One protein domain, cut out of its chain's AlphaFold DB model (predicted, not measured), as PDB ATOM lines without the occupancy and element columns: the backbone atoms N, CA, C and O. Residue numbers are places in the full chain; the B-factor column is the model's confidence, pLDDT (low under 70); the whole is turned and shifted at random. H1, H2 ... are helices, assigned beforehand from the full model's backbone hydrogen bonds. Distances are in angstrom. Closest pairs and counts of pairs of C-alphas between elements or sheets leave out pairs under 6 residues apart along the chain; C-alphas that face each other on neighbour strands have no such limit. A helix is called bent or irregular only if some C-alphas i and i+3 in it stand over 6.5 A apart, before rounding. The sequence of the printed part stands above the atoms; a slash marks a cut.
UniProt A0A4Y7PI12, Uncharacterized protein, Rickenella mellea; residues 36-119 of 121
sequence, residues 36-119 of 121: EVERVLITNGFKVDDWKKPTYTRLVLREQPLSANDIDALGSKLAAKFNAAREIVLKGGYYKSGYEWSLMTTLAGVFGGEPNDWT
ATOM      1  N   GLU A  36     148.935 162.160 180.501       93.88
ATOM      2  CA  GLU A  36     147.670 162.265 181.230       93.88
ATOM      3  C   GLU A  36     147.258 160.912 181.821       93.88
ATOM      4  O   GLU A  36     146.743 160.864 182.935       93.88
ATOM      5  N   VAL A  37     147.541 159.809 181.118       96.12
ATOM      6  CA  VAL A  37     147.265 158.446 181.594       96.12
ATOM      7  C   VAL A  37     148.171 158.067 182.763       96.12
ATOM      8  O   VAL A  37     147.658 157.610 183.781       96.12
ATOM      9  N   GLU A  38     149.483 158.319 182.679       95.00
ATOM     10  CA  GLU A  38     150.408 158.119 183.809       95.00
ATOM     11  C   GLU A  38     149.907 158.876 185.047       95.00
ATOM     12  O   GLU A  38     149.834 158.323 186.146       95.00
ATOM     13  N   ARG A  39     149.481 160.129 184.858       95.06
ATOM     14  CA  ARG A  39     148.970 160.962 185.944       95.06
ATOM     15  C   ARG A  39     147.643 160.432 186.507       95.06
ATOM     16  O   ARG A  39     147.473 160.471 187.725       95.06
ATOM     17  N   VAL A  40     146.734 159.887 185.686       95.94
ATOM     18  CA  VAL A  40     145.498 159.225 186.167       95.94
ATOM     19  C   VAL A  40     145.840 158.023 187.043       95.94
ATOM     20  O   VAL A  40     145.260 157.863 188.117       95.94
ATOM     21  N   LEU A  41     146.784 157.188 186.604       95.00
ATOM     22  CA  LEU A  41     147.179 155.985 187.334       95.00
ATOM     23  C   LEU A  41     147.780 156.329 188.697       95.00
ATOM     24  O   LEU A  41     147.384 155.736 189.698       95.00
ATOM     25  N   ILE A  42     148.663 157.330 188.753       93.94
ATOM     26  CA  ILE A  42     149.251 157.806 190.013       93.94
ATOM     27  C   ILE A  42     148.167 158.387 190.929       93.94
ATOM     28  O   ILE A  42     148.071 158.002 192.094       93.94
ATOM     29  N   THR A  43     147.310 159.258 190.392       94.31
ATOM     30  CA  THR A  43     146.204 159.880 191.138       94.31
ATOM     31  C   THR A  43     145.324 158.819 191.801       94.31
ATOM     32  O   THR A  43     145.042 158.908 192.993       94.31
ATOM     33  N   ASN A  44     144.916 157.797 191.047       92.81
ATOM     34  CA  ASN A  44     144.006 156.763 191.534       92.81
ATOM     35  C   ASN A  44     144.691 155.751 192.454       92.81
ATOM     36  O   ASN A  44     144.085 155.312 193.428       92.81
ATOM     37  N   GLY A  45     145.939 155.382 192.151       90.88
ATOM     38  CA  GLY A  45     146.706 154.416 192.934       90.88
ATOM     39  C   GLY A  45     147.083 154.935 194.319       90.88
ATOM     40  O   GLY A  45     147.059 154.172 195.280       90.88
ATOM     41  N   PHE A  46     147.368 156.236 194.431       89.00
ATOM     42  CA  PHE A  46     147.860 156.857 195.667       89.00
ATOM     43  C   PHE A  46     146.897 157.881 196.281       89.00
ATOM     44  O   PHE A  46     147.253 158.526 197.260       89.00
ATOM     45  N   LYS A  47     145.676 158.012 195.738       87.25
ATOM     46  CA  LYS A  47     144.629 158.940 196.211       87.25
ATOM     47  C   LYS A  47     145.124 160.388 196.325       87.25
ATOM     48  O   LYS A  47     144.962 161.043 197.349       87.25
ATOM     49  N   VAL A  48     145.753 160.879 195.258       88.94
ATOM     50  CA  VAL A  48     146.248 162.261 195.184       88.94
ATOM     51  C   VAL A  48     145.095 163.178 194.770       88.94
ATOM     52  O   VAL A  48     144.928 163.482 193.587       88.94
ATOM     53  N   ASP A  49     144.260 163.572 195.729       86.12
ATOM     54  CA  ASP A  49     143.011 164.297 195.457       86.12
ATOM     55  C   ASP A  49     143.238 165.620 194.704       86.12
ATOM     56  O   ASP A  49     142.515 165.911 193.746       86.12
ATOM     57  N   ASP A  50     144.320 166.339 195.015       87.31
ATOM     58  CA  ASP A  50     144.718 167.583 194.335       87.31
ATOM     59  C   ASP A  50     144.927 167.398 192.823       87.31
ATOM     60  O   ASP A  50     144.710 168.308 192.019       87.31
ATOM     61  N   TRP A  51     145.343 166.202 192.400       91.44
ATOM     62  CA  TRP A  51     145.579 165.900 190.991       91.44
ATOM     63  C   TRP A  51     144.329 165.412 190.280       91.44
ATOM     64  O   TRP A  51     144.279 165.449 189.049       91.44
ATOM     65  N   LYS A  52     143.308 164.969 191.009       90.50
ATOM     66  CA  LYS A  52     142.175 164.249 190.434       90.50
ATOM     67  C   LYS A  52     141.418 165.078 189.408       90.50
ATOM     68  O   LYS A  52     141.354 164.686 188.242       90.50
ATOM     69  N   LYS A  53     140.919 166.254 189.792       88.88
ATOM     70  CA  LYS A  53     140.212 167.154 188.869       88.88
ATOM     71  C   LYS A  53     141.063 167.547 187.652       88.88
ATOM     72  O   LYS A  53     140.603 167.303 186.529       88.88
ATOM     73  N   PRO A  54     142.265 168.146 187.805       90.06
ATOM     74  CA  PRO A  54     143.025 168.623 186.652       90.06
ATOM     75  C   PRO A  54     143.427 167.479 185.719       90.06
ATOM     76  O   PRO A  54     143.386 167.636 184.501       90.06
ATOM     77  N   THR A  55     143.750 166.309 186.264       93.31
ATOM     78  CA  THR A  55     144.143 165.142 185.470       93.31
ATOM     79  C   THR A  55     142.979 164.586 184.659       93.31
ATOM     80  O   THR A  55     143.113 164.365 183.455       93.31
ATOM     81  N   TYR A  56     141.818 164.403 185.293       94.38
ATOM     82  CA  TYR A  56     140.629 163.882 184.619       94.38
ATOM     83  C   TYR A  56     140.150 164.847 183.540       94.38
ATOM     84  O   TYR A  56     139.863 164.433 182.419       94.38
ATOM     85  N   THR A  57     140.139 166.142 183.859       91.62
ATOM     86  CA  THR A  57     139.803 167.208 182.914       91.62
ATOM     87  C   THR A  57     140.711 167.166 181.689       91.62
ATOM     88  O   THR A  57     140.215 167.130 180.566       91.62
ATOM     89  N   ARG A  58     142.035 167.099 181.881       92.19
ATOM     90  CA  ARG A  58     142.993 167.030 180.769       92.19
ATOM     91  C   ARG A  58     142.766 165.802 179.895       92.19
ATOM     92  O   ARG A  58     142.725 165.943 178.680       92.19
ATOM     93  N   LEU A  59     142.546 164.622 180.482       94.94
ATOM     94  CA  LEU A  59     142.317 163.407 179.695       94.94
ATOM     95  C   LEU A  59     140.970 163.422 178.952       94.94
ATOM     96  O   LEU A  59     140.881 162.919 177.833       94.94
ATOM     97  N   VAL A  60     139.921 164.014 179.531       93.50
ATOM     98  CA  VAL A  60     138.617 164.168 178.862       93.50
ATOM     99  C   VAL A  60     138.682 165.204 177.736       93.50
ATOM    100  O   VAL A  60     138.097 164.993 176.679       93.50
ATOM    101  N   LEU A  61     139.414 166.301 177.921       90.38
ATOM    102  CA  LEU A  61     139.526 167.367 176.922       90.38
ATOM    103  C   LEU A  61     140.639 167.137 175.891       90.38
ATOM    104  O   LEU A  61     140.723 167.886 174.919       90.38
ATOM    105  N   ARG A  62     141.486 166.115 176.079       91.31
ATOM    106  CA  ARG A  62     142.576 165.777 175.154       91.31
ATOM    107  C   ARG A  62     142.039 165.594 173.738       91.31
ATOM    108  O   ARG A  62     141.085 164.845 173.537       91.31
ATOM    109  N   GLU A  63     142.666 166.221 172.754       90.19
ATOM    110  CA  GLU A  63     142.242 166.112 171.355       90.19
ATOM    111  C   GLU A  63     142.356 164.666 170.847       90.19
ATOM    112  O   GLU A  63     141.431 164.126 170.241       90.19
ATOM    113  N   GLN A  64     143.462 163.999 171.175       92.94
ATOM    114  CA  GLN A  64     143.737 162.639 170.735       92.94
ATOM    115  C   GLN A  64     142.872 161.628 171.505       92.94
ATOM    116  O   GLN A  64     142.789 161.706 172.742       92.94
ATOM    117  N   PRO A  65     142.258 160.648 170.810       94.19
ATOM    118  CA  PRO A  65     141.518 159.568 171.455       94.19
ATOM    119  C   PRO A  65     142.432 158.714 172.345       94.19
ATOM    120  O   PRO A  65     143.658 158.837 172.307       94.19
ATOM    121  N   LEU A  66     141.839 157.851 173.169       96.12
ATOM    122  CA  LEU A  66     142.607 156.836 173.889       96.12
ATOM    123  C   LEU A  66     143.198 155.841 172.882       96.12
ATOM    124  O   LEU A  66     142.476 155.293 172.049       96.12
ATOM    125  N   SER A  67     144.509 155.630 172.953       96.50
ATOM    126  CA  SER A  67     145.200 154.585 172.196       96.50
ATOM    127  C   SER A  67     144.956 153.199 172.808       96.50
ATOM    128  O   SER A  67     144.482 153.089 173.938       96.50
ATOM    129  N   ALA A  68     145.319 152.127 172.094       96.88
ATOM    130  CA  ALA A  68     145.287 150.772 172.657       96.88
ATOM    131  C   ALA A  68     146.129 150.680 173.945       96.88
ATOM    132  O   ALA A  68     145.642 150.200 174.962       96.88
ATOM    133  N   ASN A  69     147.326 151.278 173.938       97.00
ATOM    134  CA  ASN A  69     148.202 151.340 175.109       97.00
ATOM    135  C   ASN A  69     147.557 152.096 176.285       97.00
ATOM    136  O   ASN A  69     147.730 151.700 177.435       97.00
ATOM    137  N   ASP A  70     146.799 153.166 176.013       97.19
ATOM    138  CA  ASP A  70     146.067 153.890 177.060       97.19
ATOM    139  C   ASP A  70     144.976 153.006 177.679       97.19
ATOM    140  O   ASP A  70     144.782 153.016 178.894       97.19
ATOM    141  N   ILE A  71     144.259 152.243 176.848       96.81
ATOM    142  CA  ILE A  71     143.193 151.337 177.292       96.81
ATOM    143  C   ILE A  71     143.773 150.203 178.140       96.81
ATOM    144  O   ILE A  71     143.218 149.902 179.198       96.81
ATOM    145  N   ASP A  72     144.892 149.622 177.710       97.38
ATOM    146  CA  ASP A  72     145.586 148.566 178.446       97.38
ATOM    147  C   ASP A  72     146.075 149.074 179.808       97.38
ATOM    148  O   ASP A  72     145.893 148.405 180.824       97.38
ATOM    149  N   ALA A  73     146.625 150.290 179.851       96.06
ATOM    150  CA  ALA A  73     147.129 150.894 181.080       96.06
ATOM    151  C   ALA A  73     146.006 151.287 182.062       96.06
ATOM    152  O   ALA A  73     146.118 151.034 183.260       96.06
ATOM    153  N   LEU A  74     144.916 151.894 181.578       96.75
ATOM    154  CA  LEU A  74     143.772 152.306 182.408       96.75
ATOM    155  C   LEU A  74     142.903 151.122 182.856       96.75
ATOM    156  O   LEU A  74     142.198 151.213 183.865       96.75
ATOM    157  N   GLY A  75     142.900 150.042 182.077       97.25
ATOM    158  CA  GLY A  75     141.917 148.976 182.164       97.25
ATOM    159  C   GLY A  75     140.581 149.356 181.514       97.25
ATOM    160  O   GLY A  75     140.127 150.506 181.540       97.25
ATOM    161  N   SER A  76     139.896 148.350 180.965       95.81
ATOM    162  CA  SER A  76     138.693 148.518 180.132       95.81
ATOM    163  C   SER A  76     137.577 149.330 180.796       95.81
ATOM    164  O   SER A  76     136.980 150.200 180.165       95.81
ATOM    165  N   LYS A  77     137.309 149.096 182.088       96.38
ATOM    166  CA  LYS A  77     136.240 149.784 182.827       96.38
ATOM    167  C   LYS A  77     136.504 151.284 182.977       96.38
ATOM    168  O   LYS A  77     135.582 152.083 182.822       96.38
ATOM    169  N   LEU A  78     137.740 151.671 183.295       96.56
ATOM    170  CA  LEU A  78     138.098 153.078 183.471       96.56
ATOM    171  C   LEU A  78     138.214 153.781 182.116       96.56
ATOM    172  O   LEU A  78     137.700 154.888 181.961       96.56
ATOM    173  N   ALA A  79     138.795 153.113 181.117       97.69
ATOM    174  CA  ALA A  79     138.848 153.610 179.747       97.69
ATOM    175  C   ALA A  79     137.444 153.868 179.171       97.69
ATOM    176  O   ALA A  79     137.205 154.920 178.582       97.69
ATOM    177  N   ALA A  80     136.485 152.964 179.406       97.44
ATOM    178  CA  ALA A  80     135.095 153.143 178.985       97.44
ATOM    179  C   ALA A  80     134.450 154.390 179.614       97.44
ATOM    180  O   ALA A  80     133.766 155.140 178.919       97.44
ATOM    181  N   LYS A  81     134.714 154.660 180.901       97.69
ATOM    182  CA  LYS A  81     134.256 155.892 181.559       97.69
ATOM    183  C   LYS A  81     134.852 157.140 180.910       97.69
ATOM    184  O   LYS A  81     134.113 158.063 180.580       97.69
ATOM    185  N   PHE A  82     136.163 157.164 180.675       97.00
ATOM    186  CA  PHE A  82     136.793 158.291 179.983       97.00
ATOM    187  C   PHE A  82     136.215 158.495 178.582       97.00
ATOM    188  O   PHE A  82     135.881 159.623 178.237       97.00
ATOM    189  N   ASN A  83     136.014 157.430 177.808       96.31
ATOM    190  CA  ASN A  83     135.388 157.527 176.490       96.31
ATOM    191  C   ASN A  83     133.955 158.075 176.560       96.31
ATOM    192  O   ASN A  83     133.621 158.956 175.772       96.31
ATOM    193  N   ALA A  84     133.142 157.639 177.527       96.00
ATOM    194  CA  ALA A  84     131.790 158.164 177.719       96.00
ATOM    195  C   ALA A  84     131.796 159.668 178.045       96.00
ATOM    196  O   ALA A  84     131.061 160.442 177.433       96.00
ATOM    197  N   ALA A  85     132.670 160.110 178.957       94.75
ATOM    198  CA  ALA A  85     132.815 161.529 179.282       94.75
ATOM    199  C   ALA A  85     133.269 162.350 178.062       94.75
ATOM    200  O   ALA A  85     132.710 163.410 177.781       94.75
ATOM    201  N   ARG A  86     134.246 161.838 177.304       92.88
ATOM    202  CA  ARG A  86     134.741 162.455 176.065       92.88
ATOM    203  C   ARG A  86     133.633 162.595 175.025       92.88
ATOM    204  O   ARG A  86     133.488 163.657 174.430       92.88
ATOM    205  N   GLU A  87     132.829 161.555 174.827       93.69
ATOM    206  CA  GLU A  87     131.714 161.564 173.879       93.69
ATOM    207  C   GLU A  87     130.665 162.626 174.234       93.69
ATOM    208  O   GLU A  87     130.248 163.387 173.359       93.69
ATOM    209  N   ILE A  88     130.282 162.726 175.513       91.50
ATOM    210  CA  ILE A  88     129.347 163.750 176.006       91.50
ATOM    211  C   ILE A  88     129.902 165.151 175.735       91.50
ATOM    212  O   ILE A  88     129.189 166.012 175.217       91.50
ATOM    213  N   VAL A  89     131.183 165.372 176.037       88.81
ATOM    214  CA  VAL A  89     131.846 166.665 175.831       88.81
ATOM    215  C   VAL A  89     131.907 167.058 174.357       88.81
ATOM    216  O   VAL A  89     131.602 168.203 174.011       88.81
ATOM    217  N   LEU A  90     132.269 166.117 173.485       86.00
ATOM    218  CA  LEU A  90     132.370 166.353 172.047       86.00
ATOM    219  C   LEU A  90     130.997 166.626 171.423       86.00
ATOM    220  O   LEU A  90     130.859 167.579 170.656       86.00
ATOM    221  N   LYS A  91     129.971 165.843 171.786       85.69
ATOM    222  CA  LYS A  91     128.594 166.024 171.295       85.69
ATOM    223  C   LYS A  91     127.934 167.292 171.834       85.69
ATOM    224  O   LYS A  91     127.184 167.935 171.108       85.69
ATOM    225  N   GLY A  92     128.217 167.660 173.083       78.00
ATOM    226  CA  GLY A  92     127.677 168.861 173.723       78.00
ATOM    227  C   GLY A  92     128.327 170.170 173.264       78.00
ATOM    228  O   GLY A  92     127.838 171.241 173.604       78.00
ATOM    229  N   GLY A  93     129.431 170.116 172.507       69.00
ATOM    230  CA  GLY A  93     130.149 171.317 172.067       69.00
ATOM    231  C   GLY A  93     130.943 172.019 173.176       69.00
ATOM    232  O   GLY A  93     131.424 173.133 172.972       69.00
ATOM    233  N   TYR A  94     131.124 171.382 174.340       65.88
ATOM    234  CA  TYR A  94     131.741 172.006 175.521       65.88
ATOM    235  C   TYR A  94     133.241 172.296 175.365       65.88
ATOM    236  O   TYR A  94     133.815 173.023 176.171       65.88
ATOM    237  N   TYR A  95     133.873 171.793 174.304       59.47
ATOM    238  CA  TYR A  95     135.282 172.030 173.990       59.47
ATOM    239  C   TYR A  95     135.590 173.467 173.511       59.47
ATOM    240  O   TYR A  95     136.760 173.789 173.314       59.47
ATOM    241  N   LYS A  96     134.580 174.338 173.316       53.53
ATOM    242  CA  LYS A  96     134.753 175.665 172.687       53.53
ATOM    243  C   LYS A  96     134.373 176.905 173.507       53.53
ATOM    244  O   LYS A  96     134.575 178.002 172.996       53.53
ATOM    245  N   SER A  97     133.844 176.810 174.732       50.72
ATOM    246  CA  SER A  97     133.122 177.983 175.282       50.72
ATOM    247  C   SER A  97     133.028 178.128 176.807       50.72
ATOM    248  O   SER A  97     132.054 178.685 177.300       50.72
ATOM    249  N   GLY A  98     134.021 177.684 177.582       59.53
ATOM    250  CA  GLY A  98     134.078 178.045 179.012       59.53
ATOM    251  C   GLY A  98     132.962 177.444 179.882       59.53
ATOM    252  O   GLY A  98     132.667 177.963 180.955       59.53
ATOM    253  N   TYR A  99     132.344 176.341 179.449       69.62
ATOM    254  CA  TYR A  99     131.311 175.636 180.215       69.62
ATOM    255  C   TYR A  99     131.917 174.711 181.280       69.62
ATOM    256  O   TYR A  99     131.721 173.494 181.248       69.62
ATOM    257  N   GLU A 100     132.651 175.286 182.234       76.94
ATOM    258  CA  GLU A 100     133.256 174.530 183.338       76.94
ATOM    259  C   GLU A 100     132.194 173.717 184.097       76.94
ATOM    260  O   GLU A 100     132.395 172.535 184.365       76.94
ATOM    261  N   TRP A 101     131.004 174.289 184.318       81.88
ATOM    262  CA  TRP A 101     129.891 173.596 184.973       81.88
ATOM    263  C   TRP A 101     129.407 172.346 184.220       81.88
ATOM    264  O   TRP A 101     129.159 171.303 184.830       81.88
ATOM    265  N   SER A 102     129.297 172.410 182.889       85.81
ATOM    266  CA  SER A 102     128.877 171.260 182.074       85.81
ATOM    267  C   SER A 102     129.910 170.137 182.109       85.81
ATOM    268  O   SER A 102     129.551 168.956 182.144       85.81
ATOM    269  N   LEU A 103     131.197 170.494 182.151       87.06
ATOM    270  CA  LEU A 103     132.271 169.529 182.349       87.06
ATOM    271  C   LEU A 103     132.183 168.887 183.739       87.06
ATOM    272  O   LEU A 103     132.229 167.663 183.825       87.06
ATOM    273  N   MET A 104     131.983 169.668 184.804       87.00
ATOM    274  CA  MET A 104     131.856 169.125 186.164       87.00
ATOM    275  C   MET A 104     130.632 168.225 186.319       87.00
ATOM    276  O   MET A 104     130.723 167.160 186.919       87.00
ATOM    277  N   THR A 105     129.518 168.584 185.682       89.25
ATOM    278  CA  THR A 105     128.318 167.737 185.624       89.25
ATOM    279  C   THR A 105     128.602 166.418 184.898       89.25
ATOM    280  O   THR A 105     128.176 165.355 185.346       89.25
ATOM    281  N   THR A 106     129.367 166.464 183.804       91.19
ATOM    282  CA  THR A 106     129.772 165.260 183.064       91.19
ATOM    283  C   THR A 106     130.690 164.376 183.909       91.19
ATOM    284  O   THR A 106     130.477 163.166 183.992       91.19
ATOM    285  N   LEU A 107     131.696 164.966 184.563       91.44
ATOM    286  CA  LEU A 107     132.624 164.233 185.420       91.44
ATOM    287  C   LEU A 107     131.896 163.599 186.609       91.44
ATOM    288  O   LEU A 107     132.065 162.403 186.840       91.44
ATOM    289  N   ALA A 108     131.029 164.348 187.289       92.06
ATOM    290  CA  ALA A 108     130.194 163.848 188.376       92.06
ATOM    291  C   ALA A 108     129.291 162.691 187.918       92.06
ATOM    292  O   ALA A 108     129.268 161.633 188.543       92.06
ATOM    293  N   GLY A 109     128.620 162.831 186.770       93.38
ATOM    294  CA  GLY A 109     127.742 161.785 186.237       93.38
ATOM    295  C   GLY A 109     128.470 160.487 185.861       93.38
ATOM    296  O   GLY A 109     127.933 159.397 186.048       93.38
ATOM    297  N   VAL A 110     129.702 160.575 185.352       94.31
ATOM    298  CA  VAL A 110     130.467 159.409 184.868       94.31
ATOM    299  C   VAL A 110     131.335 158.774 185.964       94.31
ATOM    300  O   VAL A 110     131.452 157.542 186.080       94.31
ATOM    301  N   PHE A 111     131.990 159.605 186.767       92.88
ATOM    302  CA  PHE A 111     132.968 159.181 187.768       92.88
ATOM    303  C   PHE A 111     132.409 159.162 189.193       92.88
ATOM    304  O   PHE A 111     133.023 158.523 190.048       92.88
ATOM    305  N   GLY A 112     131.224 159.733 189.413       90.75
ATOM    306  CA  GLY A 112     130.561 159.836 190.709       90.75
ATOM    307  C   GLY A 112     130.869 161.150 191.432       90.75
ATOM    308  O   GLY A 112     131.792 161.883 191.061       90.75
ATOM    309  N   GLY A 113     130.097 161.406 192.488       88.62
ATOM    310  CA  GLY A 113     130.132 162.649 193.264       88.62
ATOM    311  C   GLY A 113     129.104 163.672 192.788       88.62
ATOM    312  O   GLY A 113     128.310 163.408 191.882       88.62
ATOM    313  N   GLU A 114     129.125 164.842 193.409       85.88
ATOM    314  CA  GLU A 114     128.353 166.011 193.000       85.88
ATOM    315  C   GLU A 114     129.200 166.924 192.102       85.88
ATOM    316  O   GLU A 114     130.424 166.931 192.220       85.88
ATOM    317  N   PRO A 115     128.601 167.742 191.214       83.81
ATOM    318  CA  PRO A 115     129.360 168.693 190.396       83.81
ATOM    319  C   PRO A 115     130.298 169.591 191.218       83.81
ATOM    320  O   PRO A 115     131.395 169.905 190.762       83.81
ATOM    321  N   ASN A 116     129.902 169.940 192.445       84.94
ATOM    322  CA  ASN A 116     130.696 170.754 193.364       84.94
ATOM    323  C   ASN A 116     131.980 170.053 193.839       84.94
ATOM    324  O   ASN A 116     132.990 170.731 194.009       84.94
ATOM    325  N   ASP A 117     131.998 168.718 193.937       82.69
ATOM    326  CA  ASP A 117     133.211 167.938 194.251       82.69
ATOM    327  C   ASP A 117     134.283 168.074 193.158       82.69
ATOM    328  O   ASP A 117     135.456 167.762 193.361       82.69
ATOM    329  N   TRP A 118     133.865 168.523 191.974       81.75
ATOM    330  CA  TRP A 118     134.722 168.777 190.829       81.75
ATOM    331  C   TRP A 118     134.937 170.280 190.579       81.75
ATOM    332  O   TRP A 118     135.721 170.652 189.709       81.75
ATOM    333  N   THR A 119     134.312 171.178 191.344       73.75
ATOM    334  CA  THR A 119     134.651 172.612 191.323       73.75
ATOM    335  C   THR A 119     135.931 172.852 192.131       73.75
ATOM    336  O   THR A 119     136.160 172.194 193.137       73.75
TER     337      THR A 119
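This is residues 36 to 119 of the 121 residues of an uncharacterized protein of Rickenella mellea (UniProt A0A4Y7PI12). Two helical hairpins, H1 with H2 and H4 with H5, are set crosswise, the longest helix H4 passing over the last residues of H2. H3 packs on H1 near the start of H4, and little H6 packs on H5. The printed part has 84 residues, with six named helices, H1 to H6 in chain order, and no named strand: all helix. It is compact and rounded, with a radius of gyration of the C-alphas of 12.1 A and spans of 30 by 25 by 17 A.

Find C-alpha 76 at (138.693, 148.518, 180.132); from there H4 runs 24.0 A to residue 92. H5, residues 100 to 111, spans 16.0 A, and H6, residues 115 to 118, spans 5.4 A. Go back to C-alpha 36 at (147.670, 162.265, 181.230), where H1 begins, reaching residue 46 after 15.4 A. H2, residues 49 to 61, spans 19.1 A and is irregular, with C-alphas 50 and 53 7.1 A apart; H3, residues 68 to 74, spans 10.0 A.

H4 and H5 touch as a hairpin, at a shallow tilt of 29 degrees; their closest C-alphas, Ala 85 and Thr 106, are 6.1 A apart. Residues 82 to 89 of H4 touch residues 59 to 61 of H2 at a steep tilt of 60 degrees, closest at C-alphas 86 and 60, 5.1 A. H1 and H2 form a hairpin at 28 degrees, C-alphas 36 and 59 closest at 5.7 A. H3 touches H1 at C-alphas 70 and 37, 6.5 A. H6 touches H5 at C-alphas 115 and 104, 4.9 A. H1 and H5 are apart. Each O i to N i+4 pair is within hydrogen-bond range in H1, H3, H4 and H5, and 7 of 9 are in H2; H6 is too short for such a pair.

The farthest C-alphas, Phe 46 and Gly 93, are 32.9 A apart. The printed part has no cut and no long link. Residues 93 to 99 are under pLDDT 70.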